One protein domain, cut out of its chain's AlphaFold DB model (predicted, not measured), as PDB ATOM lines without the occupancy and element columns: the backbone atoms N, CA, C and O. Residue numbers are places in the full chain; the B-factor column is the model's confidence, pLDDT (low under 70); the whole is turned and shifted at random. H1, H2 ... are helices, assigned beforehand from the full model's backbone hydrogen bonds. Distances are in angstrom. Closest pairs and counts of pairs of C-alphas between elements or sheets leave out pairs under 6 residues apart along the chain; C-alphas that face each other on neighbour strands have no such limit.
ATOM      1  N   ASP A  55     -29.545 -49.648   5.844       86.38
ATOM      2  CA  ASP A  55     -29.782 -49.486   7.282       86.38
ATOM      3  C   ASP A  55     -28.669 -50.121   8.125       86.38
ATOM      4  O   ASP A  55     -28.373 -49.642   9.216       86.38
ATOM      5  N   ALA A  56     -28.029 -51.189   7.636       90.69
ATOM      6  CA  ALA A  56     -26.926 -51.841   8.333       90.69
ATOM      7  C   ALA A  56     -25.688 -50.933   8.393       90.69
ATOM      8  O   ALA A  56     -25.086 -50.795   9.452       90.69
ATOM      9  N   THR A  57     -25.342 -50.262   7.294       88.56
ATOM     10  CA  THR A  57     -24.246 -49.286   7.232       88.56
ATOM     11  C   THR A  57     -24.526 -48.085   8.134       88.56
ATOM     12  O   THR A  57     -23.652 -47.680   8.899       88.56
ATOM     13  N   LEU A  58     -25.750 -47.544   8.094       87.75
ATOM     14  CA  LEU A  58     -26.151 -46.404   8.928       87.75
ATOM     15  C   LEU A  58     -26.169 -46.754  10.424       87.75
ATOM     16  O   LEU A  58     -25.656 -45.982  11.233       87.75
ATOM     17  N   ASN A  59     -26.688 -47.927  10.801       87.56
ATOM     18  CA  ASN A  59     -26.674 -48.374  12.197       87.56
ATOM     19  C   ASN A  59     -25.252 -48.692  12.683       87.56
ATOM     20  O   ASN A  59     -24.904 -48.264  13.778       87.56
ATOM     21  N   SER A  60     -24.409 -49.361  11.884       92.25
ATOM     22  CA  SER A  60     -23.004 -49.616  12.247       92.25
ATOM     23  C   SER A  60     -22.221 -48.319  12.456       92.25
ATOM     24  O   SER A  60     -21.436 -48.220  13.396       92.25
ATOM     25  N   PHE A  61     -22.465 -47.308  11.617       93.56
ATOM     26  CA  PHE A  61     -21.880 -45.977  11.763       93.56
ATOM     27  C   PHE A  61     -22.357 -45.278  13.044       93.56
ATOM     28  O   PHE A  61     -21.531 -44.814  13.827       93.56
ATOM     29  N   ALA A  62     -23.667 -45.268  13.309       89.38
ATOM     30  CA  ALA A  62     -24.232 -44.662  14.515       89.38
ATOM     31  C   ALA A  62     -23.817 -45.388  15.811       89.38
ATOM     32  O   ALA A  62     -23.610 -44.737  16.831       89.38
ATOM     33  N   GLU A  63     -23.660 -46.716  15.794       91.00
ATOM     34  CA  GLU A  63     -23.160 -47.490  16.941       91.00
ATOM     35  C   GLU A  63     -21.664 -47.263  17.183       91.00
ATOM     36  O   GLU A  63     -21.255 -47.095  18.333       91.00
ATOM     37  N   ALA A  64     -20.859 -47.189  16.117       95.12
ATOM     38  CA  ALA A  64     -19.459 -46.789  16.215       95.12
ATOM     39  C   ALA A  64     -19.312 -45.358  16.755       95.12
ATOM     40  O   ALA A  64     -18.382 -45.101  17.515       95.12
ATOM     41  N   TRP A  65     -20.240 -44.457  16.412       94.25
ATOM     42  CA  TRP A  65     -20.258 -43.091  16.929       94.25
ATOM     43  C   TRP A  65     -20.651 -43.018  18.409       94.25
ATOM     44  O   TRP A  65     -19.884 -42.492  19.211       94.25
ATOM     45  N   CYS A  66     -21.772 -43.644  18.798       91.19
ATOM     46  CA  CYS A  66     -22.216 -43.711  20.199       91.19
ATOM     47  C   CYS A  66     -21.124 -44.267  21.123       91.19
ATOM     48  O   CYS A  66     -20.988 -43.819  22.255       91.19
ATOM     49  N   PHE A  67     -20.335 -45.238  20.648       95.12
ATOM     50  CA  PHE A  67     -19.199 -45.763  21.402       95.12
ATOM     51  C   PHE A  67     -18.149 -44.687  21.714       95.12
ATOM     52  O   PHE A  67     -17.580 -44.723  22.800       95.12
ATOM     53  N   PHE A  68     -17.875 -43.749  20.802       96.00
ATOM     54  CA  PHE A  68     -16.930 -42.662  21.065       96.00
ATOM     55  C   PHE A  68     -17.521 -41.590  21.980       96.00
ATOM     56  O   PHE A  68     -16.816 -41.154  22.885       96.00
ATOM     57  N   ASP A  69     -18.805 -41.248  21.836       92.44
ATOM     58  CA  ASP A  69     -19.493 -40.355  22.782       92.44
ATOM     59  C   ASP A  69     -19.430 -40.915  24.223       92.44
ATOM     60  O   ASP A  69     -19.100 -40.195  25.166       92.44
ATOM     61  N   ASP A  70     -19.685 -42.221  24.385       92.69
ATOM     62  CA  ASP A  70     -19.591 -42.937  25.668       92.69
ATOM     63  C   ASP A  70     -18.144 -42.976  26.199       92.69
ATOM     64  O   ASP A  70     -17.912 -42.851  27.402       92.69
ATOM     65  N   LEU A  71     -17.164 -43.155  25.305       95.56
ATOM     66  CA  LEU A  71     -15.742 -43.244  25.640       95.56
ATOM     67  C   LEU A  71     -15.171 -41.902  26.115       95.56
ATOM     68  O   LEU A  71     -14.418 -41.882  27.087       95.56
ATOM     69  N   PHE A  72     -15.523 -40.798  25.452       94.94
ATOM     70  CA  PHE A  72     -15.048 -39.465  25.823       94.94
ATOM     71  C   PHE A  72     -15.656 -38.998  27.143       94.94
ATOM     72  O   PHE A  72     -14.904 -38.598  28.023       94.94
ATOM     73  N   ALA A  73     -16.967 -39.162  27.351       92.19
ATOM     74  CA  ALA A  73     -17.605 -38.791  28.619       92.19
ATOM     75  C   ALA A  73     -16.996 -39.543  29.829       92.19
ATOM     76  O   ALA A  73     -16.842 -38.984  30.919       92.19
ATOM     77  N   LEU A  74     -16.569 -40.800  29.629       93.94
ATOM     78  CA  LEU A  74     -15.789 -41.553  30.617       93.94
ATOM     79  C   LEU A  74     -14.390 -40.963  30.853       93.94
ATOM     80  O   LEU A  74     -13.973 -40.887  32.014       93.94
ATOM     81  N   CYS A  75     -13.663 -40.561  29.805       94.56
ATOM     82  CA  CYS A  75     -12.333 -39.951  29.916       94.56
ATOM     83  C   CYS A  75     -12.366 -38.562  30.579       94.56
ATOM     84  O   CYS A  75     -11.655 -38.361  31.564       94.56
ATOM     85  N   GLU A  76     -13.255 -37.673  30.121       93.00
ATOM     86  CA  GLU A  76     -13.427 -36.287  30.593       93.00
ATOM     87  C   GLU A  76     -13.770 -36.190  32.089       93.00
ATOM     88  O   GLU A  76     -13.518 -35.166  32.728       93.00
ATOM     89  N   GLY A  77     -14.318 -37.262  32.671       87.44
ATOM     90  CA  GLY A  77     -14.607 -37.334  34.101       87.44
ATOM     91  C   GLY A  77     -16.021 -36.905  34.485       87.44
ATOM     92  O   GLY A  77     -16.236 -36.540  35.639       87.44
ATOM     93  N   GLU A  78     -16.992 -36.967  33.569       77.94
ATOM     94  CA  GLU A  78     -18.402 -36.804  33.934       77.94
ATOM     95  C   GLU A  78     -18.835 -37.959  34.853       77.94
ATOM     96  O   GLU A  78     -18.997 -39.091  34.410       77.94
ATOM     97  N   GLU A  79     -19.013 -37.705  36.153       67.06
ATOM     98  CA  GLU A  79     -19.413 -38.754  37.110       67.06
ATOM     99  C   GLU A  79     -20.904 -39.147  36.970       67.06
ATOM    100  O   GLU A  79     -21.293 -40.257  37.337       67.06
ATOM    101  N   ALA A 130     -15.691 -54.274  23.576       92.00
ATOM    102  CA  ALA A 130     -15.869 -53.379  24.719       92.00
ATOM    103  C   ALA A 130     -17.149 -52.541  24.516       92.00
ATOM    104  O   ALA A 130     -17.115 -51.507  23.859       92.00
ATOM    105  N   GLY A 131     -18.294 -53.028  25.002       92.62
ATOM    106  CA  GLY A 131     -19.536 -52.245  25.056       92.62
ATOM    107  C   GLY A 131     -19.545 -51.271  26.238       92.62
ATOM    108  O   GLY A 131     -18.701 -51.388  27.124       92.62
ATOM    109  N   THR A 132     -20.516 -50.356  26.282       90.31
ATOM    110  CA  THR A 132     -20.639 -49.294  27.301       90.31
ATOM    111  C   THR A 132     -20.430 -49.800  28.735       90.31
ATOM    112  O   THR A 132     -19.538 -49.312  29.419       90.31
ATOM    113  N   THR A 133     -21.127 -50.865  29.150       92.69
ATOM    114  CA  THR A 133     -20.991 -51.431  30.509       92.69
ATOM    115  C   THR A 133     -19.591 -51.964  30.814       92.69
ATOM    116  O   THR A 133     -19.136 -51.905  31.950       92.69
ATOM    117  N   TRP A 134     -18.870 -52.457  29.802       96.12
ATOM    118  CA  TRP A 134     -17.478 -52.870  29.970       96.12
ATOM    119  C   TRP A 134     -16.559 -51.655  30.143       96.12
ATOM    120  O   TRP A 134     -15.598 -51.733  30.900       96.12
ATOM    121  N   LEU A 135     -16.838 -50.533  29.469       95.75
ATOM    122  CA  LEU A 135     -16.075 -49.296  29.657       95.75
ATOM    123  C   LEU A 135     -16.293 -48.726  31.072       95.75
ATOM    124  O   LEU A 135     -15.321 -48.329  31.709       95.75
ATOM    125  N   GLU A 136     -17.529 -48.770  31.584       93.44
ATOM    126  CA  GLU A 136     -17.879 -48.408  32.969       93.44
ATOM    127  C   GLU A 136     -17.134 -49.291  33.993       93.44
ATOM    128  O   GLU A 136     -16.399 -48.773  34.835       93.44
ATOM    129  N   ASP A 137     -17.228 -50.624  33.863       95.88
ATOM    130  CA  ASP A 137     -16.543 -51.608  34.724       95.88
ATOM    131  C   ASP A 137     -15.002 -51.459  34.735       95.88
ATOM    132  O   ASP A 137     -14.328 -51.978  35.628       95.88
ATOM    133  N   ASN A 138     -14.421 -50.787  33.733       96.56
ATOM    134  CA  ASN A 138     -12.974 -50.678  33.518       96.56
ATOM    135  C   ASN A 138     -12.483 -49.217  33.433       96.56
ATOM    136  O   ASN A 138     -11.388 -48.972  32.921       96.56
ATOM    137  N   VAL A 139     -13.252 -48.247  33.948       95.75
ATOM    138  CA  VAL A 139     -13.021 -46.798  33.760       95.75
ATOM    139  C   VAL A 139     -11.589 -46.327  34.067       95.75
ATOM    140  O   VAL A 139     -11.013 -45.569  33.289       95.75
ATOM    141  N   GLU A 140     -10.957 -46.825  35.133       96.00
ATOM    142  CA  GLU A 140      -9.576 -46.463  35.494       96.00
ATOM    143  C   GLU A 140      -8.541 -46.949  34.461       96.00
ATOM    144  O   GLU A 140      -7.559 -46.258  34.179       96.00
ATOM    145  N   LEU A 141      -8.767 -48.118  33.847       96.06
ATOM    146  CA  LEU A 141      -7.934 -48.625  32.753       96.06
ATOM    147  C   LEU A 141      -8.173 -47.819  31.471       96.06
ATOM    148  O   LEU A 141      -7.213 -47.491  30.780       96.06
ATOM    149  N   VAL A 142      -9.430 -47.471  31.172       96.81
ATOM    150  CA  VAL A 142      -9.798 -46.646  30.007       96.81
ATOM    151  C   VAL A 142      -9.117 -45.276  30.095       96.81
ATOM    152  O   VAL A 142      -8.340 -44.931  29.205       96.81
ATOM    153  N   ARG A 143      -9.311 -44.544  31.202       96.00
ATOM    154  CA  ARG A 143      -8.694 -43.229  31.456       96.00
ATOM    155  C   ARG A 143      -7.171 -43.280  31.354       96.00
ATOM    156  O   ARG A 143      -6.571 -42.537  30.581       96.00
ATOM    157  N   SER A 144      -6.532 -44.184  32.099       96.00
ATOM    158  CA  SER A 144      -5.064 -44.255  32.152       96.00
ATOM    159  C   SER A 144      -4.410 -44.716  30.843       96.00
ATOM    160  O   SER A 144      -3.278 -44.318  30.565       96.00
ATOM    161  N   ALA A 145      -5.105 -45.509  30.018       96.81
ATOM    162  CA  ALA A 145      -4.613 -45.930  28.707       96.81
ATOM    163  C   ALA A 145      -4.856 -44.896  27.593       96.81
ATOM    164  O   ALA A 145      -4.054 -44.824  26.658       96.81
ATOM    165  N   LEU A 146      -5.948 -44.122  27.665       97.00
ATOM    166  CA  LEU A 146      -6.381 -43.232  26.582       97.00
ATOM    167  C   LEU A 146      -6.026 -41.757  26.762       97.00
ATOM    168  O   LEU A 146      -5.929 -41.079  25.746       97.00
ATOM    169  N   ALA A 147      -5.717 -41.274  27.970       96.00
ATOM    170  CA  ALA A 147      -5.244 -39.899  28.190       96.00
ATOM    171  C   ALA A 147      -4.146 -39.399  27.203       96.00
ATOM    172  O   ALA A 147      -4.223 -38.255  26.767       96.00
ATOM    173  N   PRO A 148      -3.136 -40.195  26.766       97.19
ATOM    174  CA  PRO A 148      -2.169 -39.742  25.746       97.19
ATOM    175  C   PRO A 148      -2.694 -39.730  24.288       97.19
ATOM    176  O   PRO A 148      -1.962 -39.335  23.374       97.19
ATOM    177  N   PHE A 149      -3.928 -40.180  24.048       97.62
ATOM    178  CA  PHE A 149      -4.565 -40.324  22.731       97.62
ATOM    179  C   PHE A 149      -5.934 -39.645  22.610       97.62
ATOM    180  O   PHE A 149      -6.447 -39.557  21.498       97.62
ATOM    181  N   GLU A 150      -6.499 -39.156  23.708       95.75
ATOM    182  CA  GLU A 150      -7.798 -38.481  23.803       95.75
ATOM    183  C   GLU A 150      -7.919 -37.336  22.788       95.75
ATOM    184  O   GLU A 150      -8.720 -37.434  21.857       95.75
ATOM    185  N   ASP A 151      -7.006 -36.356  22.837       94.12
ATOM    186  CA  ASP A 151      -6.874 -35.300  21.819       94.12
ATOM    187  C   ASP A 151      -6.856 -35.871  20.389       94.12
ATOM    188  O   ASP A 151      -7.505 -35.349  19.486       94.12
ATOM    189  N   GLN A 152      -6.095 -36.944  20.153       96.75
ATOM    190  CA  GLN A 152      -5.896 -37.514  18.815       96.75
ATOM    191  C   GLN A 152      -7.143 -38.248  18.299       96.75
ATOM    192  O   GLN A 152      -7.334 -38.329  17.085       96.75
ATOM    193  N   LEU A 153      -7.980 -38.767  19.201       97.25
ATOM    194  CA  LEU A 153      -9.286 -39.350  18.905       97.25
ATOM    195  C   LEU A 153     -10.316 -38.251  18.610       97.25
ATOM    196  O   LEU A 153     -10.961 -38.321  17.564       97.25
ATOM    197  N   HIS A 154     -10.413 -37.211  19.448       94.38
ATOM    198  CA  HIS A 154     -11.287 -36.057  19.190       94.38
ATOM    199  C   HIS A 154     -10.964 -35.413  17.836       94.38
ATOM    200  O   HIS A 154     -11.816 -35.394  16.952       94.38
ATOM    201  N   HIS A 155      -9.709 -35.010  17.605       93.12
ATOM    202  CA  HIS A 155      -9.274 -34.419  16.334       93.12
ATOM    203  C   HIS A 155      -9.394 -35.390  15.133       93.12
ATOM    204  O   HIS A 155      -9.350 -34.959  13.982       93.12
ATOM    205  N   LEU A 156      -9.506 -36.710  15.328       96.12
ATOM    206  CA  LEU A 156      -9.785 -37.649  14.228       96.12
ATOM    207  C   LEU A 156     -11.271 -37.639  13.837       96.12
ATOM    208  O   LEU A 156     -11.585 -37.742  12.652       96.12
ATOM    209  N   LEU A 157     -12.168 -37.504  14.813       95.75
ATOM    210  CA  LEU A 157     -13.618 -37.503  14.616       95.75
ATOM    211  C   LEU A 157     -14.164 -36.116  14.242       95.75
ATOM    212  O   LEU A 157     -15.046 -36.020  13.396       95.75
ATOM    213  N   GLU A 158     -13.563 -35.044  14.756       92.56
ATOM    214  CA  GLU A 158     -13.781 -33.642  14.366       92.56
ATOM    215  C   GLU A 158     -13.719 -33.445  12.838       92.56
ATOM    216  O   GLU A 158     -14.619 -32.859  12.243       92.56
ATOM    217  N   VAL A 159     -12.729 -34.060  12.174       93.56
ATOM    218  CA  VAL A 159     -12.579 -34.064  10.701       93.56
ATOM    219  C   VAL A 159     -13.800 -34.654   9.980       93.56
ATOM    220  O   VAL A 159     -14.069 -34.293   8.834       93.56
ATOM    221  N   VAL A 160     -14.537 -35.558  10.627       94.19
ATOM    222  CA  VAL A 160     -15.782 -36.155  10.119       94.19
ATOM    223  C   VAL A 160     -16.972 -35.240  10.435       94.19
ATOM    224  O   VAL A 160     -17.763 -34.962   9.537       94.19
ATOM    225  N   CYS A 161     -17.060 -34.728  11.667       90.81
ATOM    226  CA  CYS A 161     -18.112 -33.815  12.127       90.81
ATOM    227  C   CYS A 161     -18.191 -32.513  11.325       90.81
ATOM    228  O   CYS A 161     -19.253 -32.184  10.806       90.81
ATOM    229  N   GLU A 162     -17.088 -31.769  11.238       87.94
ATOM    230  CA  GLU A 162     -17.053 -30.438  10.616       87.94
ATOM    231  C   GLU A 162     -17.003 -30.507   9.083       87.94
ATOM    232  O   GLU A 162     -17.389 -29.566   8.391       87.94
ATOM    233  N   GLY A 163     -16.491 -31.615   8.537       85.62
ATOM    234  CA  GLY A 163     -16.177 -31.742   7.115       85.62
ATOM    235  C   GLY A 163     -17.211 -32.478   6.255       85.62
ATOM    236  O   GLY A 163     -17.101 -32.420   5.027       85.62
ATOM    237  N   ILE A 164     -18.181 -33.192   6.845       87.12
ATOM    238  CA  ILE A 164     -19.222 -33.934   6.102       87.12
ATOM    239  C   ILE A 164     -20.529 -33.155   6.105       87.12
ATOM    240  O   ILE A 164     -21.084 -32.842   7.157       87.12
ATOM    241  N   GLU A 165     -20.936 -32.757   4.896       79.94
ATOM    242  CA  GLU A 165     -21.442 -31.399   4.765       79.94
ATOM    243  C   GLU A 165     -22.268 -31.162   3.472       79.94
ATOM    244  O   GLU A 165     -21.813 -31.489   2.372       79.94
ATOM    245  N   GLY A 166     -23.487 -30.610   3.598       70.25
ATOM    246  CA  GLY A 166     -24.413 -30.262   2.497       70.25
ATOM    247  C   GLY A 166     -25.914 -30.130   2.870       70.25
ATOM    248  O   GLY A 166     -26.618 -31.131   2.876       70.25
ATOM    249  N   GLY A 167     -26.432 -28.913   3.140       65.12
ATOM    250  CA  GLY A 167     -27.853 -28.637   3.467       65.12
ATOM    251  C   GLY A 167     -28.195 -27.573   4.542       65.12
ATOM    252  O   GLY A 167     -29.360 -27.203   4.644       65.12
ATOM    253  N   GLY A 168     -27.228 -27.017   5.286       65.56
ATOM    254  CA  GLY A 168     -27.431 -26.031   6.361       65.56
ATOM    255  C   GLY A 168     -26.784 -26.313   7.735       65.56
ATOM    256  O   GLY A 168     -26.558 -25.330   8.437       65.56
ATOM    257  N   GLN A 169     -26.517 -27.574   8.129       67.06
ATOM    258  CA  GLN A 169     -25.957 -27.929   9.460       67.06
ATOM    259  C   GLN A 169     -24.895 -29.052   9.423       67.06
ATOM    260  O   GLN A 169     -25.236 -30.167   9.060       67.06
ATOM    261  N   THR A 170     -23.647 -28.838   9.845       82.25
ATOM    262  CA  THR A 170     -22.583 -29.870   9.833       82.25
ATOM    263  C   THR A 170     -22.994 -31.175  10.533       82.25
ATOM    264  O   THR A 170     -23.831 -31.178  11.437       82.25
ATOM    265  N   LEU A 171     -22.375 -32.307  10.171       83.88
ATOM    266  CA  LEU A 171     -22.639 -33.602  10.818       83.88
ATOM    267  C   LEU A 171     -22.457 -33.551  12.354       83.88
ATOM    268  O   LEU A 171     -23.195 -34.212  13.084       83.88
ATOM    269  N   GLY A 172     -21.537 -32.713  12.847       84.81
ATOM    270  CA  GLY A 172     -21.391 -32.421  14.279       84.81
ATOM    271  C   GLY A 172     -22.578 -31.660  14.887       84.81
ATOM    272  O   GLY A 172     -23.077 -32.051  15.941       84.81
ATOM    273  N   GLU A 173     -23.073 -30.609  14.222       79.94
ATOM    274  CA  GLU A 173     -24.263 -29.857  14.665       79.94
ATOM    275  C   GLU A 173     -25.520 -30.741  14.694       79.94
ATOM    276  O   GLU A 173     -26.305 -30.664  15.638       79.94
ATOM    277  N   VAL A 174     -25.675 -31.629  13.708       75.12
ATOM    278  CA  VAL A 174     -26.772 -32.608  13.606       75.12
ATOM    279  C   VAL A 174     -26.866 -33.519  14.837       75.12
ATOM    280  O   VAL A 174     -27.952 -33.727  15.390       75.12
ATOM    281  N   TRP A 175     -25.737 -34.045  15.312       76.19
ATOM    282  CA  TRP A 175     -25.712 -34.900  16.502       76.19
ATOM    283  C   TRP A 175     -25.729 -34.106  17.814       76.19
ATOM    284  O   TRP A 175     -26.429 -34.492  18.753       76.19
ATOM    285  N   GLY A 176     -25.050 -32.958  17.865       72.25
ATOM    286  CA  GLY A 176     -25.068 -32.068  19.028       72.25
ATOM    287  C   GLY A 176     -26.462 -31.508  19.341       72.25
ATOM    288  O   GLY A 176     -26.840 -31.421  20.506       72.25
ATOM    289  N   ALA A 177     -27.257 -31.182  18.316       60.41
ATOM    290  CA  ALA A 177     -28.613 -30.654  18.482       60.41
ATOM    291  C   ALA A 177     -29.643 -31.712  18.921       60.41
ATOM    292  O   ALA A 177     -30.631 -31.373  19.574       60.41
ATOM    293  N   THR A 178     -29.431 -32.983  18.568       54.94
ATOM    294  CA  THR A 178     -30.355 -34.085  18.893       54.94
ATOM    295  C   THR A 178     -30.053 -34.746  20.239       54.94
ATOM    296  O   THR A 178     -30.946 -35.356  20.830       54.94
ATOM    297  N   GLY A 179     -28.806 -34.667  20.726       54.44
ATOM    298  CA  GLY A 179     -28.344 -35.337  21.953       54.44
ATOM    299  C   GLY A 179     -28.407 -36.872  21.892       54.44
ATOM    300  O   GLY A 179     -28.224 -37.549  22.903       54.44
ATOM    301  N   ASN A 180     -28.731 -37.428  20.722       49.41
ATOM    302  CA  ASN A 180     -28.958 -38.846  20.484       49.41
ATOM    303  C   ASN A 180     -28.953 -39.105  18.962       49.41
ATOM    304  O   ASN A 180     -29.951 -38.804  18.302       49.41
ATOM    305  N   PRO A 181     -27.901 -39.718  18.385       46.38
ATOM    306  CA  PRO A 181     -27.758 -39.886  16.934       46.38
ATOM    307  C   PRO A 181     -28.772 -40.859  16.293       46.38
ATOM    308  O   PRO A 181     -28.699 -41.126  15.096       46.38
ATOM    309  N   ARG A 182     -29.732 -41.395  17.065       44.47
ATOM    310  CA  ARG A 182     -30.880 -42.184  16.577       44.47
ATOM    311  C   ARG A 182     -32.169 -41.360  16.396       44.47
ATOM    312  O   ARG A 182     -33.207 -41.941  16.078       44.47
ATOM    313  N   ALA A 183     -32.142 -40.043  16.621       33.09
ATOM    314  CA  ALA A 183     -33.324 -39.174  16.621       33.09
ATOM    315  C   ALA A 183     -33.503 -38.359  15.318       33.09
ATOM    316  O   ALA A 183     -33.238 -37.164  15.282       33.09
ATOM    317  N   GLU A 184     -34.071 -39.019  14.302       36.62
ATOM    318  CA  GLU A 184     -34.622 -38.428  13.062       36.62
ATOM    319  C   GLU A 184     -33.592 -37.813  12.071       36.62
ATOM    320  O   GLU A 184     -32.398 -37.720  12.345       36.62
ATOM    321  N   GLY A 185     -34.021 -37.573  10.823       41.38
ATOM    322  CA  GLY A 185     -33.131 -37.321   9.673       41.38
ATOM    323  C   GLY A 185     -32.805 -35.842   9.437       41.38
ATOM    324  O   GLY A 185     -33.671 -34.993   9.633       41.38
ATOM    325  N   CYS A 186     -31.577 -35.543   8.989       30.83
ATOM    326  CA  CYS A 186     -31.020 -34.180   8.918       30.83
ATOM    327  C   CYS A 186     -30.295 -33.865   7.583       30.83
ATOM    328  O   CYS A 186     -29.967 -34.785   6.835       30.83
ATOM    329  N   ASP A 187     -30.020 -32.573   7.320       36.72
ATOM    330  CA  ASP A 187     -29.401 -32.007   6.096       36.72
ATOM    331  C   ASP A 187     -28.227 -31.026   6.436       36.72
ATOM    332  O   ASP A 187     -28.322 -30.239   7.372       36.72
ATOM    333  N   PHE A 188     -27.111 -31.005   5.673       33.84
ATOM    334  CA  PHE A 188     -25.759 -31.058   6.289       33.84
ATOM    335  C   PHE A 188     -24.713 -29.865   6.266       33.84
ATOM    336  O   PHE A 188     -23.592 -30.069   6.693       33.84
ATOM    337  N   ALA A 189     -24.910 -28.666   5.688       30.55
ATOM    338  CA  ALA A 189     -23.821 -27.647   5.387       30.55
ATOM    339  C   ALA A 189     -23.317 -26.706   6.551       30.55
ATOM    340  O   ALA A 189     -23.834 -26.821   7.639       30.55
ATOM    341  N   PHE A 190     -22.375 -25.732   6.482       36.50
ATOM    342  CA  PHE A 190     -21.547 -25.125   5.406       36.50
ATOM    343  C   PHE A 190     -20.190 -24.529   5.919       36.50
ATOM    344  O   PHE A 190     -20.191 -23.514   6.613       36.50
ATOM    345  N   LEU A 191     -19.026 -25.059   5.501       28.50
ATOM    346  CA  LEU A 191     -17.652 -24.618   5.840       28.50
ATOM    347  C   LEU A 191     -16.663 -24.784   4.663       28.50
ATOM    348  O   LEU A 191     -16.663 -25.799   3.969       28.50
ATOM    349  N   SER A 192     -15.799 -23.800   4.384       29.28
ATOM    350  CA  SER A 192     -14.878 -23.863   3.227       29.28
ATOM    351  C   SER A 192     -13.485 -24.400   3.590       29.28
ATOM    352  O   SER A 192     -12.854 -23.933   4.536       29.28
ATOM    353  N   LEU A 193     -12.986 -25.359   2.800       34.31
ATOM    354  CA  LEU A 193     -11.628 -25.911   2.878       34.31
ATOM    355  C   LEU A 193     -10.952 -25.765   1.511       34.31
ATOM    356  O   LEU A 193     -11.494 -26.201   0.496       34.31
ATOM    357  N   GLY A 194      -9.761 -25.160   1.491       35.03
ATOM    358  CA  GLY A 194      -9.093 -24.667   0.279       35.03
ATOM    359  C   GLY A 194      -8.564 -25.737  -0.682       35.03
ATOM    360  O   GLY A 194      -7.354 -25.922  -0.799       35.03
ATOM    361  N   GLN A 195      -9.458 -26.408  -1.412       49.03
ATOM    362  CA  GLN A 195      -9.133 -27.049  -2.689       49.03
ATOM    363  C   GLN A 195      -9.289 -26.068  -3.859       49.03
ATOM    364  O   GLN A 195     -10.017 -25.083  -3.779       49.03
ATOM    365  N   GLU A 196      -8.637 -26.382  -4.979       47.66
ATOM    366  CA  GLU A 196      -8.817 -25.684  -6.254       47.66
ATOM    367  C   GLU A 196     -10.239 -25.911  -6.797       47.66
ATOM    368  O   GLU A 196     -10.529 -26.906  -7.464       47.66
ATOM    369  N   ILE A 197     -11.140 -24.976  -6.489       60.38
ATOM    370  CA  ILE A 197     -12.454 -24.865  -7.124       60.38
ATOM    371  C   ILE A 197     -12.236 -24.528  -8.616       60.38
ATOM    372  O   ILE A 197     -11.412 -23.659  -8.916       60.38
ATOM    373  N   PRO A 198     -12.935 -25.182  -9.569       68.94
ATOM    374  CA  PRO A 198     -12.778 -24.904 -10.999       68.94
ATOM    375  C   PRO A 198     -12.935 -23.415 -11.325       68.94
ATOM    376  O   PRO A 198     -13.801 -22.749 -10.768       68.94
ATOM    377  N   SER A 199     -12.139 -22.874 -12.253       68.38
ATOM    378  CA  SER A 199     -11.974 -21.416 -12.396       68.38
ATOM    379  C   SER A 199     -13.265 -20.623 -12.650       68.38
ATOM    380  O   SER A 199     -13.369 -19.486 -12.204       68.38
ATOM    381  N   GLY A 200     -14.261 -21.216 -13.324       67.25
ATOM    382  CA  GLY A 200     -15.586 -20.608 -13.544       67.25
ATOM    383  C   GLY A 200     -16.542 -20.669 -12.341       67.25
ATOM    384  O   GLY A 200     -17.643 -20.139 -12.407       67.25
ATOM    385  N   LEU A 201     -16.131 -21.319 -11.252       67.69
ATOM    386  CA  LEU A 201     -16.881 -21.494 -10.006       67.69
ATOM    387  C   LEU A 201     -16.268 -20.713  -8.830       67.69
ATOM    388  O   LEU A 201     -16.937 -20.513  -7.820       67.69
ATOM    389  N   ILE A 202     -15.036 -20.209  -8.978       73.25
ATOM    390  CA  ILE A 202     -14.368 -19.342  -7.990       73.25
ATOM    391  C   ILE A 202     -15.173 -18.054  -7.742       73.25
ATOM    392  O   ILE A 202     -15.181 -17.545  -6.626       73.25
ATOM    393  N   GLU A 203     -15.888 -17.532  -8.745       68.69
ATOM    394  CA  GLU A 203     -16.753 -16.358  -8.552       68.69
ATOM    395  C   GLU A 203     -17.951 -16.661  -7.636       68.69
ATOM    396  O   GLU A 203     -18.301 -15.828  -6.803       68.69
ATOM    397  N   ILE A 204     -18.524 -17.870  -7.726       67.38
ATOM    398  CA  ILE A 204     -19.626 -18.314  -6.857       67.38
ATOM    399  C   ILE A 204     -19.117 -18.532  -5.424       67.38
ATOM    400  O   ILE A 204     -19.753 -18.066  -4.482       67.38
ATOM    401  N   ASP A 205     -17.947 -19.154  -5.245       67.94
ATOM    402  CA  ASP A 205     -17.329 -19.314  -3.919       67.94
ATOM    403  C   ASP A 205     -16.983 -17.958  -3.283       67.94
ATOM    404  O   ASP A 205     -17.360 -17.684  -2.147       67.94
ATOM    405  N   SER A 206     -16.369 -17.048  -4.045       67.06
ATOM    406  CA  SER A 206     -16.037 -15.695  -3.579       67.06
ATOM    407  C   SER A 206     -17.267 -14.824  -3.276       67.06
ATOM    408  O   SER A 206     -17.110 -13.777  -2.647       67.06
ATOM    409  N   PHE A 207     -18.458 -15.221  -3.731       63.75
ATOM    410  CA  PHE A 207     -19.737 -14.576  -3.423       63.75
ATOM    411  C   PHE A 207     -20.442 -15.191  -2.204       63.75
ATOM    412  O   PHE A 207     -21.033 -14.453  -1.419       63.75
ATOM    413  N   LEU A 208     -20.377 -16.518  -2.044       64.50
ATOM    414  CA  LEU A 208     -20.963 -17.248  -0.910       64.50
ATOM    415  C   LEU A 208     -20.052 -17.265   0.330       64.50
ATOM    416  O   LEU A 208     -20.504 -17.561   1.435       64.50
ATOM    417  N   SER A 209     -18.766 -16.948   0.171       66.19
ATOM    418  CA  SER A 209     -17.825 -16.809   1.280       66.19
ATOM    419  C   SER A 209     -18.254 -15.697   2.238       66.19
ATOM    420  O   SER A 209     -18.482 -14.554   1.837       66.19
ATOM    421  N   LYS A 210     -18.277 -16.011   3.541       55.44
ATOM    422  CA  LYS A 210     -18.580 -15.053   4.618       55.44
ATOM    423  C   LYS A 210     -17.486 -13.991   4.830       55.44
ATOM    424  O   LYS A 210     -17.631 -13.143   5.709       55.44
ATOM    425  N   ASP A 211     -16.405 -14.001   4.044       67.06
ATOM    426  CA  ASP A 211     -15.414 -12.925   4.059       67.06
ATOM    427  C   ASP A 211     -15.981 -11.625   3.460       67.06
ATOM    428  O   ASP A 211     -15.972 -11.383   2.248       67.06
ATOM    429  N   GLU A 212     -16.414 -10.738   4.353       59.19
ATOM    430  CA  GLU A 212     -16.819  -9.374   4.031       59.19
ATOM    431  C   GLU A 212     -15.787  -8.603   3.196       59.19
ATOM    432  O   GLU A 212     -16.182  -7.732   2.420       59.19
ATOM    433  N   VAL A 213     -14.485  -8.879   3.328       63.62
ATOM    434  CA  VAL A 213     -13.448  -8.170   2.566       63.62
ATOM    435  C   VAL A 213     -13.538  -8.537   1.084       63.62
ATOM    436  O   VAL A 213     -13.584  -7.636   0.242       63.62
ATOM    437  N   SER A 214     -13.648  -9.826   0.764       59.12
ATOM    438  CA  SER A 214     -13.886 -10.324  -0.597       59.12
ATOM    439  C   SER A 214     -15.234  -9.846  -1.153       59.12
ATOM    440  O   SER A 214     -15.284  -9.278  -2.250       59.12
ATOM    441  N   ALA A 215     -16.314  -9.951  -0.371       56.62
ATOM    442  CA  ALA A 215     -17.647  -9.503  -0.786       56.62
ATOM    443  C   ALA A 215     -17.730  -7.982  -1.049       56.62
ATOM    444  O   ALA A 215     -18.465  -7.544  -1.933       56.62
ATOM    445  N   ARG A 216     -16.956  -7.157  -0.325       63.97
ATOM    446  CA  ARG A 216     -16.857  -5.700  -0.555       63.97
ATOM    447  C   ARG A 216     -15.963  -5.336  -1.750       63.97
ATOM    448  O   ARG A 216     -16.140  -4.259  -2.319       63.97
ATOM    449  N   GLN A 217     -15.023  -6.201  -2.146       62.62
ATOM    450  CA  GLN A 217     -14.197  -6.023  -3.353       62.62
ATOM    451  C   GLN A 217     -14.929  -6.427  -4.642       62.62
ATOM    452  O   GLN A 217     -14.665  -5.858  -5.705       62.62
ATOM    453  N   LEU A 218     -15.899  -7.344  -4.556       63.06
ATOM    454  CA  LEU A 218     -16.886  -7.619  -5.602       63.06
ATOM    455  C   LEU A 218     -17.849  -6.427  -5.766       63.06
ATOM    456  O   LEU A 218     -18.987  -6.431  -5.306       63.06
ATOM    457  N   GLY A 219     -17.375  -5.372  -6.436       72.69
ATOM    458  CA  GLY A 219     -18.141  -4.146  -6.667       72.69
ATOM    459  C   GLY A 219     -19.515  -4.404  -7.301       72.69
ATOM    460  O   GLY A 219     -19.670  -5.297  -8.133       72.69
ATOM    461  N   GLN A 220     -20.509  -3.584  -6.933       69.12
ATOM    462  CA  GLN A 220     -21.943  -3.816  -7.198       69.12
ATOM    463  C   GLN A 220     -22.295  -4.181  -8.654       69.12
ATOM    464  O   GLN A 220     -23.239  -4.936  -8.875       69.12
ATOM    465  N   THR A 221     -21.542  -3.685  -9.640       70.94
ATOM    466  CA  THR A 221     -21.710  -4.043 -11.057       70.94
ATOM    467  C   THR A 221     -21.390  -5.513 -11.334       70.94
ATOM    468  O   THR A 221     -22.190  -6.179 -11.979       70.94
ATOM    469  N   ARG A 222     -20.272  -6.040 -10.810       71.94
ATOM    470  CA  ARG A 222     -19.863  -7.448 -10.992       71.94
ATOM    471  C   ARG A 222     -20.769  -8.395 -10.208       71.94
ATOM    472  O   ARG A 222     -21.089  -9.465 -10.705       71.94
ATOM    473  N   LEU A 223     -21.263  -7.965  -9.042       62.84
ATOM    474  CA  LEU A 223     -22.367  -8.638  -8.345       62.84
ATOM    475  C   LEU A 223     -23.601  -8.760  -9.254       62.84
ATOM    476  O   LEU A 223     -24.087  -9.863  -9.469       62.84
ATOM    477  N   ALA A 224     -24.084  -7.652  -9.827       70.56
ATOM    478  CA  ALA A 224     -25.265  -7.654 -10.697       70.56
ATOM    479  C   ALA A 224     -25.074  -8.463 -11.997       70.56
ATOM    480  O   ALA A 224     -26.020  -9.093 -12.470       70.56
ATOM    481  N   GLU A 225     -23.863  -8.466 -12.552       74.94
ATOM    482  CA  GLU A 225     -23.472  -9.276 -13.706       74.94
ATOM    483  C   GLU A 225     -23.487 -10.771 -13.362       74.94
ATOM    484  O   GLU A 225     -24.213 -11.536 -13.997       74.94
ATOM    485  N   MET A 226     -22.800 -11.176 -12.291       70.25
ATOM    486  CA  MET A 226     -22.746 -12.566 -11.829       70.25
ATOM    487  C   MET A 226     -24.124 -13.092 -11.390       70.25
ATOM    488  O   MET A 226     -24.474 -14.230 -11.677       70.25
ATOM    489  N   MET A 227     -24.968 -12.253 -10.780       67.00
ATOM    490  CA  MET A 227     -26.383 -12.562 -10.520       67.00
ATOM    491  C   MET A 227     -27.179 -12.866 -11.797       67.00
ATOM    492  O   MET A 227     -28.141 -13.629 -11.749       67.00
ATOM    493  N   SER A 228     -26.838 -12.226 -12.919       73.69
ATOM    494  CA  SER A 228     -27.546 -12.404 -14.191       73.69
ATOM    495  C   SER A 228     -27.120 -13.666 -14.949       73.69
ATOM    496  O   SER A 228     -27.875 -14.139 -15.798       73.69
ATOM    497  N   THR A 229     -25.958 -14.236 -14.611       72.25
ATOM    498  CA  THR A 229     -25.432 -15.491 -15.171       72.25
ATOM    499  C   THR A 229     -25.638 -16.707 -14.257       72.25
ATOM    500  O   THR A 229     -25.529 -17.841 -14.727       72.25
ATOM    501  N   LEU A 230     -25.973 -16.507 -12.974       72.06
ATOM    502  CA  LEU A 230     -26.179 -17.568 -11.980       72.06
ATOM    503  C   LEU A 230     -27.467 -18.376 -12.238       72.06
ATOM    504  O   LEU A 230     -28.542 -18.103 -11.700       72.06
ATOM    505  N   HIS A 231     -27.355 -19.409 -13.071       74.44
ATOM    506  CA  HIS A 231     -28.422 -20.387 -13.283       74.44
ATOM    507  C   HIS A 231     -28.498 -21.413 -12.132       74.44
ATOM    508  O   HIS A 231     -27.457 -21.814 -11.605       74.44
ATOM    509  N   PRO A 232     -29.701 -21.924 -11.783       67.88
ATOM    510  CA  PRO A 232     -29.853 -22.988 -10.783       67.88
ATOM    511  C   PRO A 232     -29.034 -24.245 -11.103       67.88
ATOM    512  O   PRO A 232     -28.440 -24.830 -10.205       67.88
ATOM    513  N   ASP A 233     -28.945 -24.617 -12.384       69.25
ATOM    514  CA  ASP A 233     -28.130 -25.738 -12.865       69.25
ATOM    515  C   ASP A 233     -26.641 -25.549 -12.494       69.25
ATOM    516  O   ASP A 233     -25.992 -26.484 -12.025       69.25
ATOM    517  N   SER A 234     -26.115 -24.324 -12.626       69.25
ATOM    518  CA  SER A 234     -24.733 -23.964 -12.280       69.25
ATOM    519  C   SER A 234     -24.491 -23.941 -10.767       69.25
ATOM    520  O   SER A 234     -23.436 -24.374 -10.311       69.25
ATOM    521  N   LEU A 235     -25.474 -23.499  -9.976       67.62
ATOM    522  CA  LEU A 235     -25.403 -23.549  -8.510       67.62
ATOM    523  C   LEU A 235     -25.479 -24.998  -7.986       67.62
ATOM    524  O   LEU A 235     -24.765 -25.369  -7.057       67.62
ATOM    525  N   ALA A 236     -26.276 -25.857  -8.626       70.56
ATOM    526  CA  ALA A 236     -26.309 -27.285  -8.320       70.56
ATOM    527  C   ALA A 236     -24.978 -27.980  -8.666       70.56
ATOM    528  O   ALA A 236     -24.490 -28.794  -7.881       70.56
ATOM    529  N   GLN A 237     -24.354 -27.636  -9.800       72.19
ATOM    530  CA  GLN A 237     -23.001 -28.091 -10.154       72.19
ATOM    531  C   GLN A 237     -21.950 -27.600  -9.146       72.19
ATOM    532  O   GLN A 237     -21.129 -28.396  -8.689       72.19
ATOM    533  N   PHE A 238     -22.017 -26.328  -8.733       77.31
ATOM    534  CA  PHE A 238     -21.157 -25.762  -7.692       77.31
ATOM    535  C   PHE A 238     -21.211 -26.585  -6.398       77.31
ATOM    536  O   PHE A 238     -20.181 -27.074  -5.934       77.31
ATOM    537  N   HIS A 239     -22.410 -26.806  -5.850       75.50
ATOM    538  CA  HIS A 239     -22.569 -27.559  -4.607       75.50
ATOM    539  C   HIS A 239     -22.150 -29.033  -4.738       75.50
ATOM    540  O   HIS A 239     -21.556 -29.562  -3.800       75.50
ATOM    541  N   ARG A 240     -22.367 -29.688  -5.892       77.62
ATOM    542  CA  ARG A 240     -21.869 -31.057  -6.148       77.62
ATOM    543  C   ARG A 240     -20.343 -31.128  -6.099       77.62
ATOM    544  O   ARG A 240     -19.797 -31.949  -5.363       77.62
ATOM    545  N   HIS A 241     -19.652 -30.253  -6.833       81.00
ATOM    546  CA  HIS A 241     -18.189 -30.233  -6.846       81.00
ATOM    547  C   HIS A 241     -17.597 -29.843  -5.484       81.00
ATOM    548  O   HIS A 241     -16.578 -30.403  -5.084       81.00
ATOM    549  N   LEU A 242     -18.245 -28.933  -4.748       80.31
ATOM    550  CA  LEU A 242     -17.798 -28.512  -3.422       80.31
ATOM    551  C   LEU A 242     -18.003 -29.610  -2.362       80.31
ATOM    552  O   LEU A 242     -17.068 -29.912  -1.621       80.31
ATOM    553  N   ALA A 243     -19.154 -30.293  -2.349       82.56
ATOM    554  CA  ALA A 243     -19.380 -31.466  -1.498       82.56
ATOM    555  C   ALA A 243     -18.393 -32.603  -1.826       82.56
ATOM    556  O   ALA A 243     -17.769 -33.170  -0.927       82.56
ATOM    557  N   ARG A 244     -18.153 -32.872  -3.119       86.75
ATOM    558  CA  ARG A 244     -17.114 -33.811  -3.573       86.75
ATOM    559  C   ARG A 244     -15.728 -33.419  -3.063       86.75
ATOM    560  O   ARG A 244     -15.001 -34.294  -2.588       86.75
ATOM    561  N   ALA A 245     -15.344 -32.145  -3.154       83.69
ATOM    562  CA  ALA A 245     -14.057 -31.659  -2.665       83.69
ATOM    563  C   ALA A 245     -13.925 -31.879  -1.150       83.69
ATOM    564  O   ALA A 245     -12.987 -32.550  -0.720       83.69
ATOM    565  N   ARG A 246     -14.910 -31.422  -0.360       85.31
ATOM    566  CA  ARG A 246     -14.981 -31.614   1.101       85.31
ATOM    567  C   ARG A 246     -14.823 -33.078   1.492       85.31
ATOM    568  O   ARG A 246     -13.843 -33.426   2.145       85.31
ATOM    569  N   VAL A 247     -15.686 -33.961   0.989       89.56
ATOM    570  CA  VAL A 247     -15.630 -35.403   1.285       89.56
ATOM    571  C   VAL A 247     -14.294 -36.025   0.847       89.56
ATOM    572  O   VAL A 247     -13.761 -36.890   1.539       89.56
ATOM    573  N   THR A 248     -13.681 -35.553  -0.246       88.81
ATOM    574  CA  THR A 248     -12.352 -36.025  -0.686       88.81
ATOM    575  C   THR A 248     -11.207 -35.503   0.200       88.81
ATOM    576  O   THR A 248     -10.163 -36.156   0.288       88.81
ATOM    577  N   VAL A 249     -11.347 -34.343   0.851       88.12
ATOM    578  CA  VAL A 249     -10.409 -33.848   1.878       88.12
ATOM    579  C   VAL A 249     -10.589 -34.632   3.176       88.12
ATOM    580  O   VAL A 249      -9.612 -35.209   3.651       88.12
ATOM    581  N   VAL A 250     -11.821 -34.736   3.683       91.88
ATOM    582  CA  VAL A 250     -12.178 -35.514   4.882       91.88
ATOM    583  C   VAL A 250     -11.667 -36.942   4.776       91.88
ATOM    584  O   VAL A 250     -10.949 -37.403   5.655       91.88
ATOM    585  N   TRP A 251     -11.949 -37.634   3.671       95.75
ATOM    586  CA  TRP A 251     -11.498 -39.008   3.460       95.75
ATOM    587  C   TRP A 251      -9.969 -39.150   3.497       95.75
ATOM    588  O   TRP A 251      -9.451 -40.072   4.131       95.75
ATOM    589  N   ARG A 252      -9.230 -38.222   2.867       94.31
ATOM    590  CA  ARG A 252      -7.756 -38.215   2.898       94.31
ATOM    591  C   ARG A 252      -7.220 -37.958   4.306       94.31
ATOM    592  O   ARG A 252      -6.321 -38.670   4.750       94.31
ATOM    593  N   GLU A 253      -7.753 -36.954   4.992       92.31
ATOM    594  CA  GLU A 253      -7.259 -36.520   6.299       92.31
ATOM    595  C   GLU A 253      -7.644 -37.501   7.414       92.31
ATOM    596  O   GLU A 253      -6.785 -37.864   8.219       92.31
ATOM    597  N   PHE A 254      -8.873 -38.028   7.397       96.00
ATOM    598  CA  PHE A 254      -9.313 -39.104   8.283       96.00
ATOM    599  C   PHE A 254      -8.419 -40.332   8.116       96.00
ATOM    600  O   PHE A 254      -7.820 -40.778   9.088       96.00
ATOM    601  N   ARG A 255      -8.230 -40.850   6.890       97.81
ATOM    602  CA  ARG A 255      -7.371 -42.031   6.668       97.81
ATOM    603  C   ARG A 255      -5.910 -41.784   7.070       97.81
ATOM    604  O   ARG A 255      -5.262 -42.704   7.571       97.81
ATOM    605  N   ARG A 256      -5.400 -40.554   6.927       96.81
ATOM    606  CA  ARG A 256      -4.066 -40.160   7.412       96.81
ATOM    607  C   ARG A 256      -3.984 -40.177   8.943       96.81
ATOM    608  O   ARG A 256      -3.079 -40.815   9.478       96.81
ATOM    609  N   ARG A 257      -4.906 -39.501   9.641       97.00
ATOM    610  CA  ARG A 257      -4.959 -39.449  11.116       97.00
ATOM    611  C   ARG A 257      -5.215 -40.847  11.705       97.00
ATOM    612  O   ARG A 257      -4.472 -41.274  12.584       97.00
ATOM    613  N   GLN A 258      -6.158 -41.605  11.138       97.56
ATOM    614  CA  GLN A 258      -6.491 -42.984  11.512       97.56
ATOM    615  C   GLN A 258      -5.263 -43.903  11.441       97.56
ATOM    616  O   GLN A 258      -4.995 -44.627  12.394       97.56
ATOM    617  N   SER A 259      -4.487 -43.857  10.351       97.75
ATOM    618  CA  SER A 259      -3.301 -44.709  10.188       97.75
ATOM    619  C   SER A 259      -2.201 -44.403  11.215       97.75
ATOM    620  O   SER A 259      -1.586 -45.330  11.745       97.75
ATOM    621  N   VAL A 260      -1.981 -43.122  11.541       97.50
ATOM    622  CA  VAL A 260      -1.042 -42.710  12.601       97.50
ATOM    623  C   VAL A 260      -1.521 -43.207  13.966       97.50
ATOM    624  O   VAL A 260      -0.743 -43.815  14.703       97.50
ATOM    625  N   LEU A 261      -2.805 -43.017  14.277       97.19
ATOM    626  CA  LEU A 261      -3.393 -43.410  15.555       97.19
ATOM    627  C   LEU A 261      -3.439 -44.936  15.739       97.19
ATOM    628  O   LEU A 261      -3.065 -45.423  16.799       97.19
ATOM    629  N   GLN A 262      -3.801 -45.707  14.709       97.25
ATOM    630  CA  GLN A 262      -3.722 -47.177  14.721       97.25
ATOM    631  C   GLN A 262      -2.288 -47.658  15.000       97.25
ATOM    632  O   GLN A 262      -2.089 -48.587  15.781       97.25
ATOM    633  N   GLY A 263      -1.281 -46.996  14.415       97.31
ATOM    634  CA  GLY A 263       0.129 -47.268  14.698       97.31
ATOM    635  C   GLY A 263       0.543 -46.939  16.137       97.31
ATOM    636  O   GLY A 263       1.353 -47.660  16.716       97.31
ATOM    637  N   ALA A 264      -0.021 -45.889  16.737       97.19
ATOM    638  CA  ALA A 264       0.263 -45.510  18.118       97.19
ATOM    639  C   ALA A 264      -0.439 -46.433  19.134       97.19
ATOM    640  O   ALA A 264       0.223 -47.003  20.004       97.19
ATOM    641  N   LEU A 265      -1.746 -46.668  18.966       96.81
ATOM    642  CA  LEU A 265      -2.540 -47.586  19.790       96.81
ATOM    643  C   LEU A 265      -2.012 -49.028  19.711       96.81
ATOM    644  O   LEU A 265      -1.963 -49.716  20.723       96.81
ATOM    645  N   GLY A 266      -1.532 -49.478  18.547       95.75
ATOM    646  CA  GLY A 266      -0.905 -50.797  18.385       95.75
ATOM    647  C   GLY A 266       0.420 -50.990  19.143       95.75
ATOM    648  O   GLY A 266       0.935 -52.107  19.184       95.75
ATOM    649  N   ASN A 267       0.978 -49.931  19.741       96.50
ATOM    650  CA  ASN A 267       2.164 -49.984  20.601       96.50
ATOM    651  C   ASN A 267       1.847 -49.818  22.103       96.50
ATOM    652  O   ASN A 267       2.772 -49.880  22.917       96.50
ATOM    653  N   LEU A 268       0.574 -49.641  22.489       95.56
ATOM    654  CA  LEU A 268       0.158 -49.566  23.894       95.56
ATOM    655  C   LEU A 268       0.476 -50.863  24.653       95.56
ATOM    656  O   LEU A 268       0.208 -51.970  24.184       95.56
ATOM    657  N   ARG A 269       1.033 -50.716  25.860       94.38
ATOM    658  CA  ARG A 269       1.327 -51.811  26.794       94.38
ATOM    659  C   ARG A 269       1.143 -51.339  28.228       94.38
ATOM    660  O   ARG A 269       1.556 -50.230  28.564       94.38
ATOM    661  N   VAL A 270       0.591 -52.200  29.077       89.50
ATOM    662  CA  VAL A 270       0.509 -51.957  30.524       89.50
ATOM    663  C   VAL A 270       1.918 -51.988  31.125       89.50
ATOM    664  O   VAL A 270       2.736 -52.841  30.774       89.50
ATOM    665  N   GLN A 271       2.223 -51.075  32.053       89.19
ATOM    666  CA  GLN A 271       3.493 -51.083  32.789       89.19
ATOM    667  C   GLN A 271       3.476 -52.131  33.915       89.19
ATOM    668  O   GLN A 271       3.411 -51.801  35.097       89.19
ATOM    669  N   GLY A 272       3.546 -53.412  33.553       89.25
ATOM    670  CA  GLY A 272       3.595 -54.504  34.519       89.25
ATOM    671  C   GLY A 272       3.638 -55.887  33.877       89.25
ATOM    672  O   GLY A 272       3.674 -56.028  32.659       89.25
ATOM    673  N   ASN A 273       3.606 -56.914  34.728       86.94
ATOM    674  CA  ASN A 273       3.448 -58.317  34.324       86.94
ATOM    675  C   ASN A 273       1.999 -58.813  34.519       86.94
ATOM    676  O   ASN A 273       1.772 -60.022  34.596       86.94
ATOM    677  N   ASP A 274       1.026 -57.906  34.652       95.62
ATOM    678  CA  ASP A 274      -0.386 -58.271  34.761       95.62
ATOM    679  C   ASP A 274      -0.952 -58.600  33.371       95.62
ATOM    680  O   ASP A 274      -1.234 -57.724  32.550       95.62
ATOM    681  N   ALA A 275      -1.078 -59.898  33.103       95.88
ATOM    682  CA  ALA A 275      -1.613 -60.404  31.848       95.88
ATOM    683  C   ALA A 275      -3.111 -60.096  31.665       95.88
ATOM    684  O   ALA A 275      -3.553 -59.984  30.526       95.88
ATOM    685  N   VAL A 276      -3.874 -59.929  32.754       95.88
ATOM    686  CA  VAL A 276      -5.316 -59.639  32.694       95.88
ATOM    687  C   VAL A 276      -5.527 -58.196  32.248       95.88
ATOM    688  O   VAL A 276      -6.275 -57.953  31.302       95.88
ATOM    689  N   GLN A 277      -4.783 -57.253  32.835       95.25
ATOM    690  CA  GLN A 277      -4.824 -55.850  32.411       95.25
ATOM    691  C   GLN A 277      -4.370 -55.670  30.955       95.25
ATOM    692  O   GLN A 277      -4.952 -54.864  30.231       95.25
ATOM    693  N   GLN A 278      -3.370 -56.432  30.491       95.75
ATOM    694  CA  GLN A 278      -2.971 -56.391  29.080       95.75
ATOM    695  C   GLN A 278      -4.046 -56.988  28.154       95.75
ATOM    696  O   GLN A 278      -4.285 -56.425  27.091       95.75
ATOM    697  N   GLU A 279      -4.737 -58.067  28.538       95.88
ATOM    698  CA  GLU A 279      -5.857 -58.613  27.752       95.88
ATOM    699  C   GLU A 279      -7.045 -57.633  27.682       95.88
ATOM    700  O   GLU A 279      -7.641 -57.446  26.618       95.88
ATOM    701  N   GLN A 280      -7.347 -56.938  28.784       96.00
ATOM    702  CA  GLN A 280      -8.347 -55.865  28.823       96.00
ATOM    703  C   GLN A 280      -7.945 -54.672  27.933       96.00
ATOM    704  O   GLN A 280      -8.773 -54.161  27.176       96.00
ATOM    705  N   LEU A 281      -6.672 -54.265  27.955       96.25
ATOM    706  CA  LEU A 281      -6.136 -53.212  27.087       96.25
ATOM    707  C   LEU A 281      -6.196 -53.605  25.601       96.25
ATOM    708  O   LEU A 281      -6.672 -52.825  24.775       96.25
ATOM    709  N   ASP A 282      -5.794 -54.832  25.261       95.81
ATOM    710  CA  ASP A 282      -5.885 -55.386  23.906       95.81
ATOM    711  C   ASP A 282      -7.347 -55.444  23.412       95.81
ATOM    712  O   ASP A 282      -7.607 -55.265  22.215       95.81
ATOM    713  N   ARG A 283      -8.315 -55.670  24.316       95.94
ATOM    714  CA  ARG A 283      -9.760 -55.635  24.026       95.94
ATOM    715  C   ARG A 283     -10.271 -54.218  23.759       95.94
ATOM    716  O   ARG A 283     -10.997 -54.020  22.776       95.94
ATOM    717  N   LEU A 284      -9.871 -53.242  24.574       96.94
ATOM    718  CA  LEU A 284     -10.198 -51.824  24.380       96.94
ATOM    719  C   LEU A 284      -9.638 -51.309  23.047       96.94
ATOM    720  O   LEU A 284     -10.400 -50.863  22.190       96.94
ATOM    721  N   VAL A 285      -8.325 -51.460  22.831       96.81
ATOM    722  CA  VAL A 285      -7.628 -51.012  21.613       96.81
ATOM    723  C   VAL A 285      -8.253 -51.623  20.359       96.81
ATOM    724  O   VAL A 285      -8.513 -50.909  19.391       96.81
ATOM    725  N   ARG A 286      -8.570 -52.924  20.367       95.94
ATOM    726  CA  ARG A 286      -9.214 -53.575  19.213       95.94
ATOM    727  C   ARG A 286     -10.629 -53.059  18.957       95.94
ATOM    728  O   ARG A 286     -11.018 -52.959  17.799       95.94
ATOM    729  N   THR A 287     -11.381 -52.714  20.001       97.00
ATOM    730  CA  THR A 287     -12.736 -52.158  19.847       97.00
ATOM    731  C   THR A 287     -12.692 -50.734  19.284       97.00
ATOM    732  O   THR A 287     -13.421 -50.444  18.338       97.00
ATOM    733  N   ILE A 288     -11.767 -49.891  19.761       97.12
ATOM    734  CA  ILE A 288     -11.504 -48.556  19.196       97.12
ATOM    735  C   ILE A 288     -11.143 -48.661  17.710       97.12
ATOM    736  O   ILE A 288     -11.754 -47.996  16.879       97.12
ATOM    737  N   ILE A 289     -10.185 -49.529  17.357       97.25
ATOM    738  CA  ILE A 289      -9.740 -49.711  15.967       97.25
ATOM    739  C   ILE A 289     -10.900 -50.149  15.063       97.25
ATOM    740  O   ILE A 289     -11.059 -49.579  13.986       97.25
ATOM    741  N   LEU A 290     -11.737 -51.094  15.513       96.50
ATOM    742  CA  LEU A 290     -12.923 -51.529  14.770       96.50
ATOM    743  C   LEU A 290     -13.904 -50.375  14.521       96.50
ATOM    744  O   LEU A 290     -14.314 -50.177  13.383       96.50
ATOM    745  N   ASN A 291     -14.239 -49.584  15.542       97.25
ATOM    746  CA  ASN A 291     -15.187 -48.475  15.388       97.25
ATOM    747  C   ASN A 291     -14.618 -47.340  14.510       97.25
ATOM    748  O   ASN A 291     -15.348 -46.767  13.701       97.25
ATOM    749  N   LEU A 292     -13.304 -47.078  14.563       97.56
ATOM    750  CA  LEU A 292     -12.639 -46.184  13.604       97.56
ATOM    751  C   LEU A 292     -12.684 -46.721  12.164       97.56
ATOM    752  O   LEU A 292     -12.775 -45.928  11.228       97.56
ATOM    753  N   ASP A 293     -12.613 -48.040  11.963       97.19
ATOM    754  CA  ASP A 293     -12.720 -48.648  10.634       97.19
ATOM    755  C   ASP A 293     -14.154 -48.633  10.080       97.19
ATOM    756  O   ASP A 293     -14.306 -48.408   8.879       97.19
ATOM    757  N   GLU A 294     -15.195 -48.770  10.913       97.25
ATOM    758  CA  GLU A 294     -16.599 -48.576  10.493       97.25
ATOM    759  C   GLU A 294     -16.852 -47.112  10.070       97.25
ATOM    760  O   GLU A 294     -17.367 -46.856   8.979       97.25
ATOM    761  N   ILE A 295     -16.390 -46.134  10.864       97.00
ATOM    762  CA  ILE A 295     -16.434 -44.700  10.510       97.00
ATOM    763  C   ILE A 295     -15.647 -44.446   9.215       97.00
ATOM    764  O   ILE A 295     -16.162 -43.854   8.265       97.00
ATOM    765  N   GLY A 296     -14.428 -44.978   9.106       97.12
ATOM    766  CA  GLY A 296     -13.628 -44.899   7.886       97.12
ATOM    767  C   GLY A 296     -14.265 -45.595   6.677       97.12
ATOM    768  O   GLY A 296     -13.950 -45.239   5.537       97.12
ATOM    769  N   SER A 297     -15.130 -46.590   6.891       96.62
ATOM    770  CA  SER A 297     -15.902 -47.279   5.853       96.62
ATOM    771  C   SER A 297     -17.018 -46.378   5.325       96.62
ATOM    772  O   SER A 297     -17.081 -46.133   4.119       96.62
ATOM    773  N   PHE A 298     -17.812 -45.776   6.216       95.62
ATOM    774  CA  PHE A 298     -18.827 -44.772   5.872       95.62
ATOM    775  C   PHE A 298     -18.231 -43.612   5.053       95.62
ATOM    776  O   PHE A 298     -18.698 -43.321   3.948       95.62
ATOM    777  N   VAL A 299     -17.123 -43.023   5.521       95.88
ATOM    778  CA  VAL A 299     -16.430 -41.929   4.811       95.88
ATOM    779  C   VAL A 299     -15.882 -42.382   3.447       95.88
ATOM    780  O   VAL A 299     -15.967 -41.637   2.468       95.88
ATOM    781  N   SER A 300     -15.366 -43.615   3.333       96.50
ATOM    782  CA  SER A 300     -14.975 -44.199   2.036       96.50
ATOM    783  C   SER A 300     -16.162 -44.353   1.076       96.50
ATOM    784  O   SER A 300     -16.000 -44.106  -0.119       96.50
ATOM    785  N   THR A 301     -17.345 -44.732   1.566       94.06
ATOM    786  CA  THR A 301     -18.555 -44.896   0.743       94.06
ATOM    787  C   THR A 301     -19.054 -43.557   0.200       94.06
ATOM    788  O   THR A 301     -19.340 -43.455  -0.994       94.06
ATOM    789  N   LEU A 302     -19.056 -42.499   1.020       92.06
ATOM    790  CA  LEU A 302     -19.352 -41.137   0.554       92.06
ATOM    791  C   LEU A 302     -18.349 -40.674  -0.517       92.06
ATOM    792  O   LEU A 302     -18.747 -40.177  -1.572       92.06
ATOM    793  N   ALA A 303     -17.049 -40.885  -0.289       92.69
ATOM    794  CA  ALA A 303     -16.005 -40.521  -1.250       92.69
ATOM    795  C   ALA A 303     -16.109 -41.309  -2.570       92.69
ATOM    796  O   ALA A 303     -15.816 -40.769  -3.639       92.69
ATOM    797  N   ALA A 304     -16.555 -42.568  -2.521       91.88
ATOM    798  CA  ALA A 304     -16.839 -43.369  -3.708       91.88
ATOM    799  C   ALA A 304     -18.055 -42.831  -4.482       91.88
ATOM    800  O   ALA A 304     -17.959 -42.651  -5.696       91.88
ATOM    801  N   PHE A 305     -19.151 -42.504  -3.789       89.31
ATOM    802  CA  PHE A 305     -20.371 -41.944  -4.380       89.31
ATOM    803  C   PHE A 305     -20.115 -40.616  -5.114       89.31
ATOM    804  O   PHE A 305     -20.398 -40.496  -6.308       89.31
ATOM    805  N   PHE A 306     -19.489 -39.640  -4.446       86.88
ATOM    806  CA  PHE A 306     -19.153 -38.353  -5.071       86.88
ATOM    807  C   PHE A 306     -18.123 -38.480  -6.207       86.88
ATOM    808  O   PHE A 306     -18.037 -37.607  -7.068       86.88
ATOM    809  N   LYS A 307     -17.355 -39.576  -6.256       88.81
ATOM    810  CA  LYS A 307     -16.464 -39.893  -7.378       88.81
ATOM    811  C   LYS A 307     -17.198 -40.528  -8.568       88.81
ATOM    812  O   LYS A 307     -16.720 -40.370  -9.689       88.81
ATOM    813  N   SER A 308     -18.308 -41.239  -8.357       85.62
ATOM    814  CA  SER A 308     -19.078 -41.874  -9.439       85.62
ATOM    815  C   SER A 308     -20.114 -40.954 -10.087       85.62
ATOM    816  O   SER A 308     -20.263 -41.008 -11.304       85.62
ATOM    817  N   VAL A 309     -20.798 -40.098  -9.318       78.88
ATOM    818  CA  VAL A 309     -21.856 -39.214  -9.859       78.88
ATOM    819  C   VAL A 309     -21.295 -38.178 -10.843       78.88
ATOM    820  O   VAL A 309     -21.879 -37.950 -11.898       78.88
ATOM    821  N   ASP A 310     -20.115 -37.624 -10.560       62.97
ATOM    822  CA  ASP A 310     -19.449 -36.619 -11.405       62.97
ATOM    823  C   ASP A 310     -18.904 -37.167 -12.750       62.97
ATOM    824  O   ASP A 310     -18.296 -36.414 -13.508       62.97
ATOM    825  N   LEU A 311     -19.097 -38.457 -13.069       52.25
ATOM    826  CA  LEU A 311     -18.779 -39.026 -14.393       52.25
ATOM    827  C   LEU A 311     -19.957 -38.970 -15.378       52.25
ATOM    828  O   LEU A 311     -19.776 -39.267 -16.559       52.25
ATOM    829  N   ALA A 312     -21.141 -38.554 -14.927       53.47
ATOM    830  CA  ALA A 312     -22.211 -38.110 -15.811       53.47
ATOM    831  C   ALA A 312     -21.895 -36.695 -16.329       53.47
ATOM    832  O   ALA A 312     -22.528 -35.716 -15.929       53.47
ATOM    833  N   GLU A 313     -20.891 -36.583 -17.209       55.03
ATOM    834  CA  GLU A 313     -20.639 -35.350 -17.961       55.03
ATOM    835  C   GLU A 313     -21.948 -34.899 -18.621       55.03
ATOM    836  O   GLU A 313     -22.590 -35.664 -19.350       55.03
TER     837      GLU A 313
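AT A GLANCE: This is residues 55 to 79 and 130 to 313 of the 368 residues of the protein "Hypothetical protein" of Symbiodinium necroappetens (UniProt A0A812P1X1). A long helical hairpin, H9 and H10 side by side, runs along the longest axis; H1 and H3 pack on H10, H4 packs on H9, and the short H2 and H5 add to H1 and H4. At the end where H9 begins, H6, H7 and H8 make a small, loose head; at the other end residues 271 to 276 stick out. The printed part has 209 residues with ten named helices, H1 to H10 in order, and no named strand: the class is all helix. The whole is loose, with a radius of gyration of the C-alphas of 21.2 A and spans of 74 by 36 by 33 A.

HOW THE PARTS SIT: Start at H10, residues 275 to 309, the longest helix. It forms a helical hairpin with H9, residues 232 to 265: they touch at a shallow tilt of 21 degrees, opposite ways, and their closest C-alphas, those of Arg 244 and Phe 306, are 5.2 A apart. Look next at residues 291 to 298 of H10, which touch residues 57 to 67 of H1, residues 55 to 76, at a steep tilt of 47 degrees; the closest C-alphas are those of Ala 64 and Asn 291, 4.7 A. Residues 277 to 284 of H10 touch H3, residues 139 to 146, closest at the C-alphas of Leu 141 and Leu 281, 7.5 A. H2, residues 132 to 137, touches residues 67 to 74 of H1, with the C-alphas of Asp 70 and Thr 132 closest at 6.6 A. Residues 250 to 261 of H9 touch H4, residues 150 to 161, at a shallow tilt of 19 degrees, opposite ways; the closest C-alphas are those of Val 159 and Val 250, 6.0 A. Residues 158 to 161 of H4 touch H5, residues 171 to 178, about perpendicular at 85 degrees, with the C-alphas of Cys 161 and Gly 172 closest at 4.2 A. H6, residues 202 to 208, is close to but not clearly touching H9, the closest C-alphas being Ile 204 and Phe 238, 7.6 A. H6 and H7, residues 212 to 217, touch only at the corner, closest at the C-alphas of Phe 207 and Ala 215, 6.1 A. H8, residues 220 to 229, touches no helix. Every O i to N i+4 pair is within hydrogen-bond range in H2, H3, H6, H7, H8, H9 and H10, but 17 of 18 in H1, 6 of 8 in H4 and 3 of 4 in H5.

IN THESE COORDINATES: Find C-alpha 275 at (-1.613, -60.404, 31.848); from there H10 runs 51.0 A to C-alpha 309 at (-21.856, -39.214, -9.859). H9 spans 47.8 A from C-alpha 232 to C-alpha 265. H1 begins at C-alpha 55, (-29.782, -49.486, 7.282), and is 31.4 A long.

THE WHOLE: The C-alphas farthest apart, those of Thr 221 and Asn 273, are 75.1 A apart. Residues 80 to 129 are not printed, and C-alphas 79 and 130 stand 19.5 A apart across this cut. Residues 179 to 201 form the long link from H5 to H6. The mean pLDDT of the printed part is 81.1; 56 residues are under 70, among them residues 177 to 201 and 203 to 218.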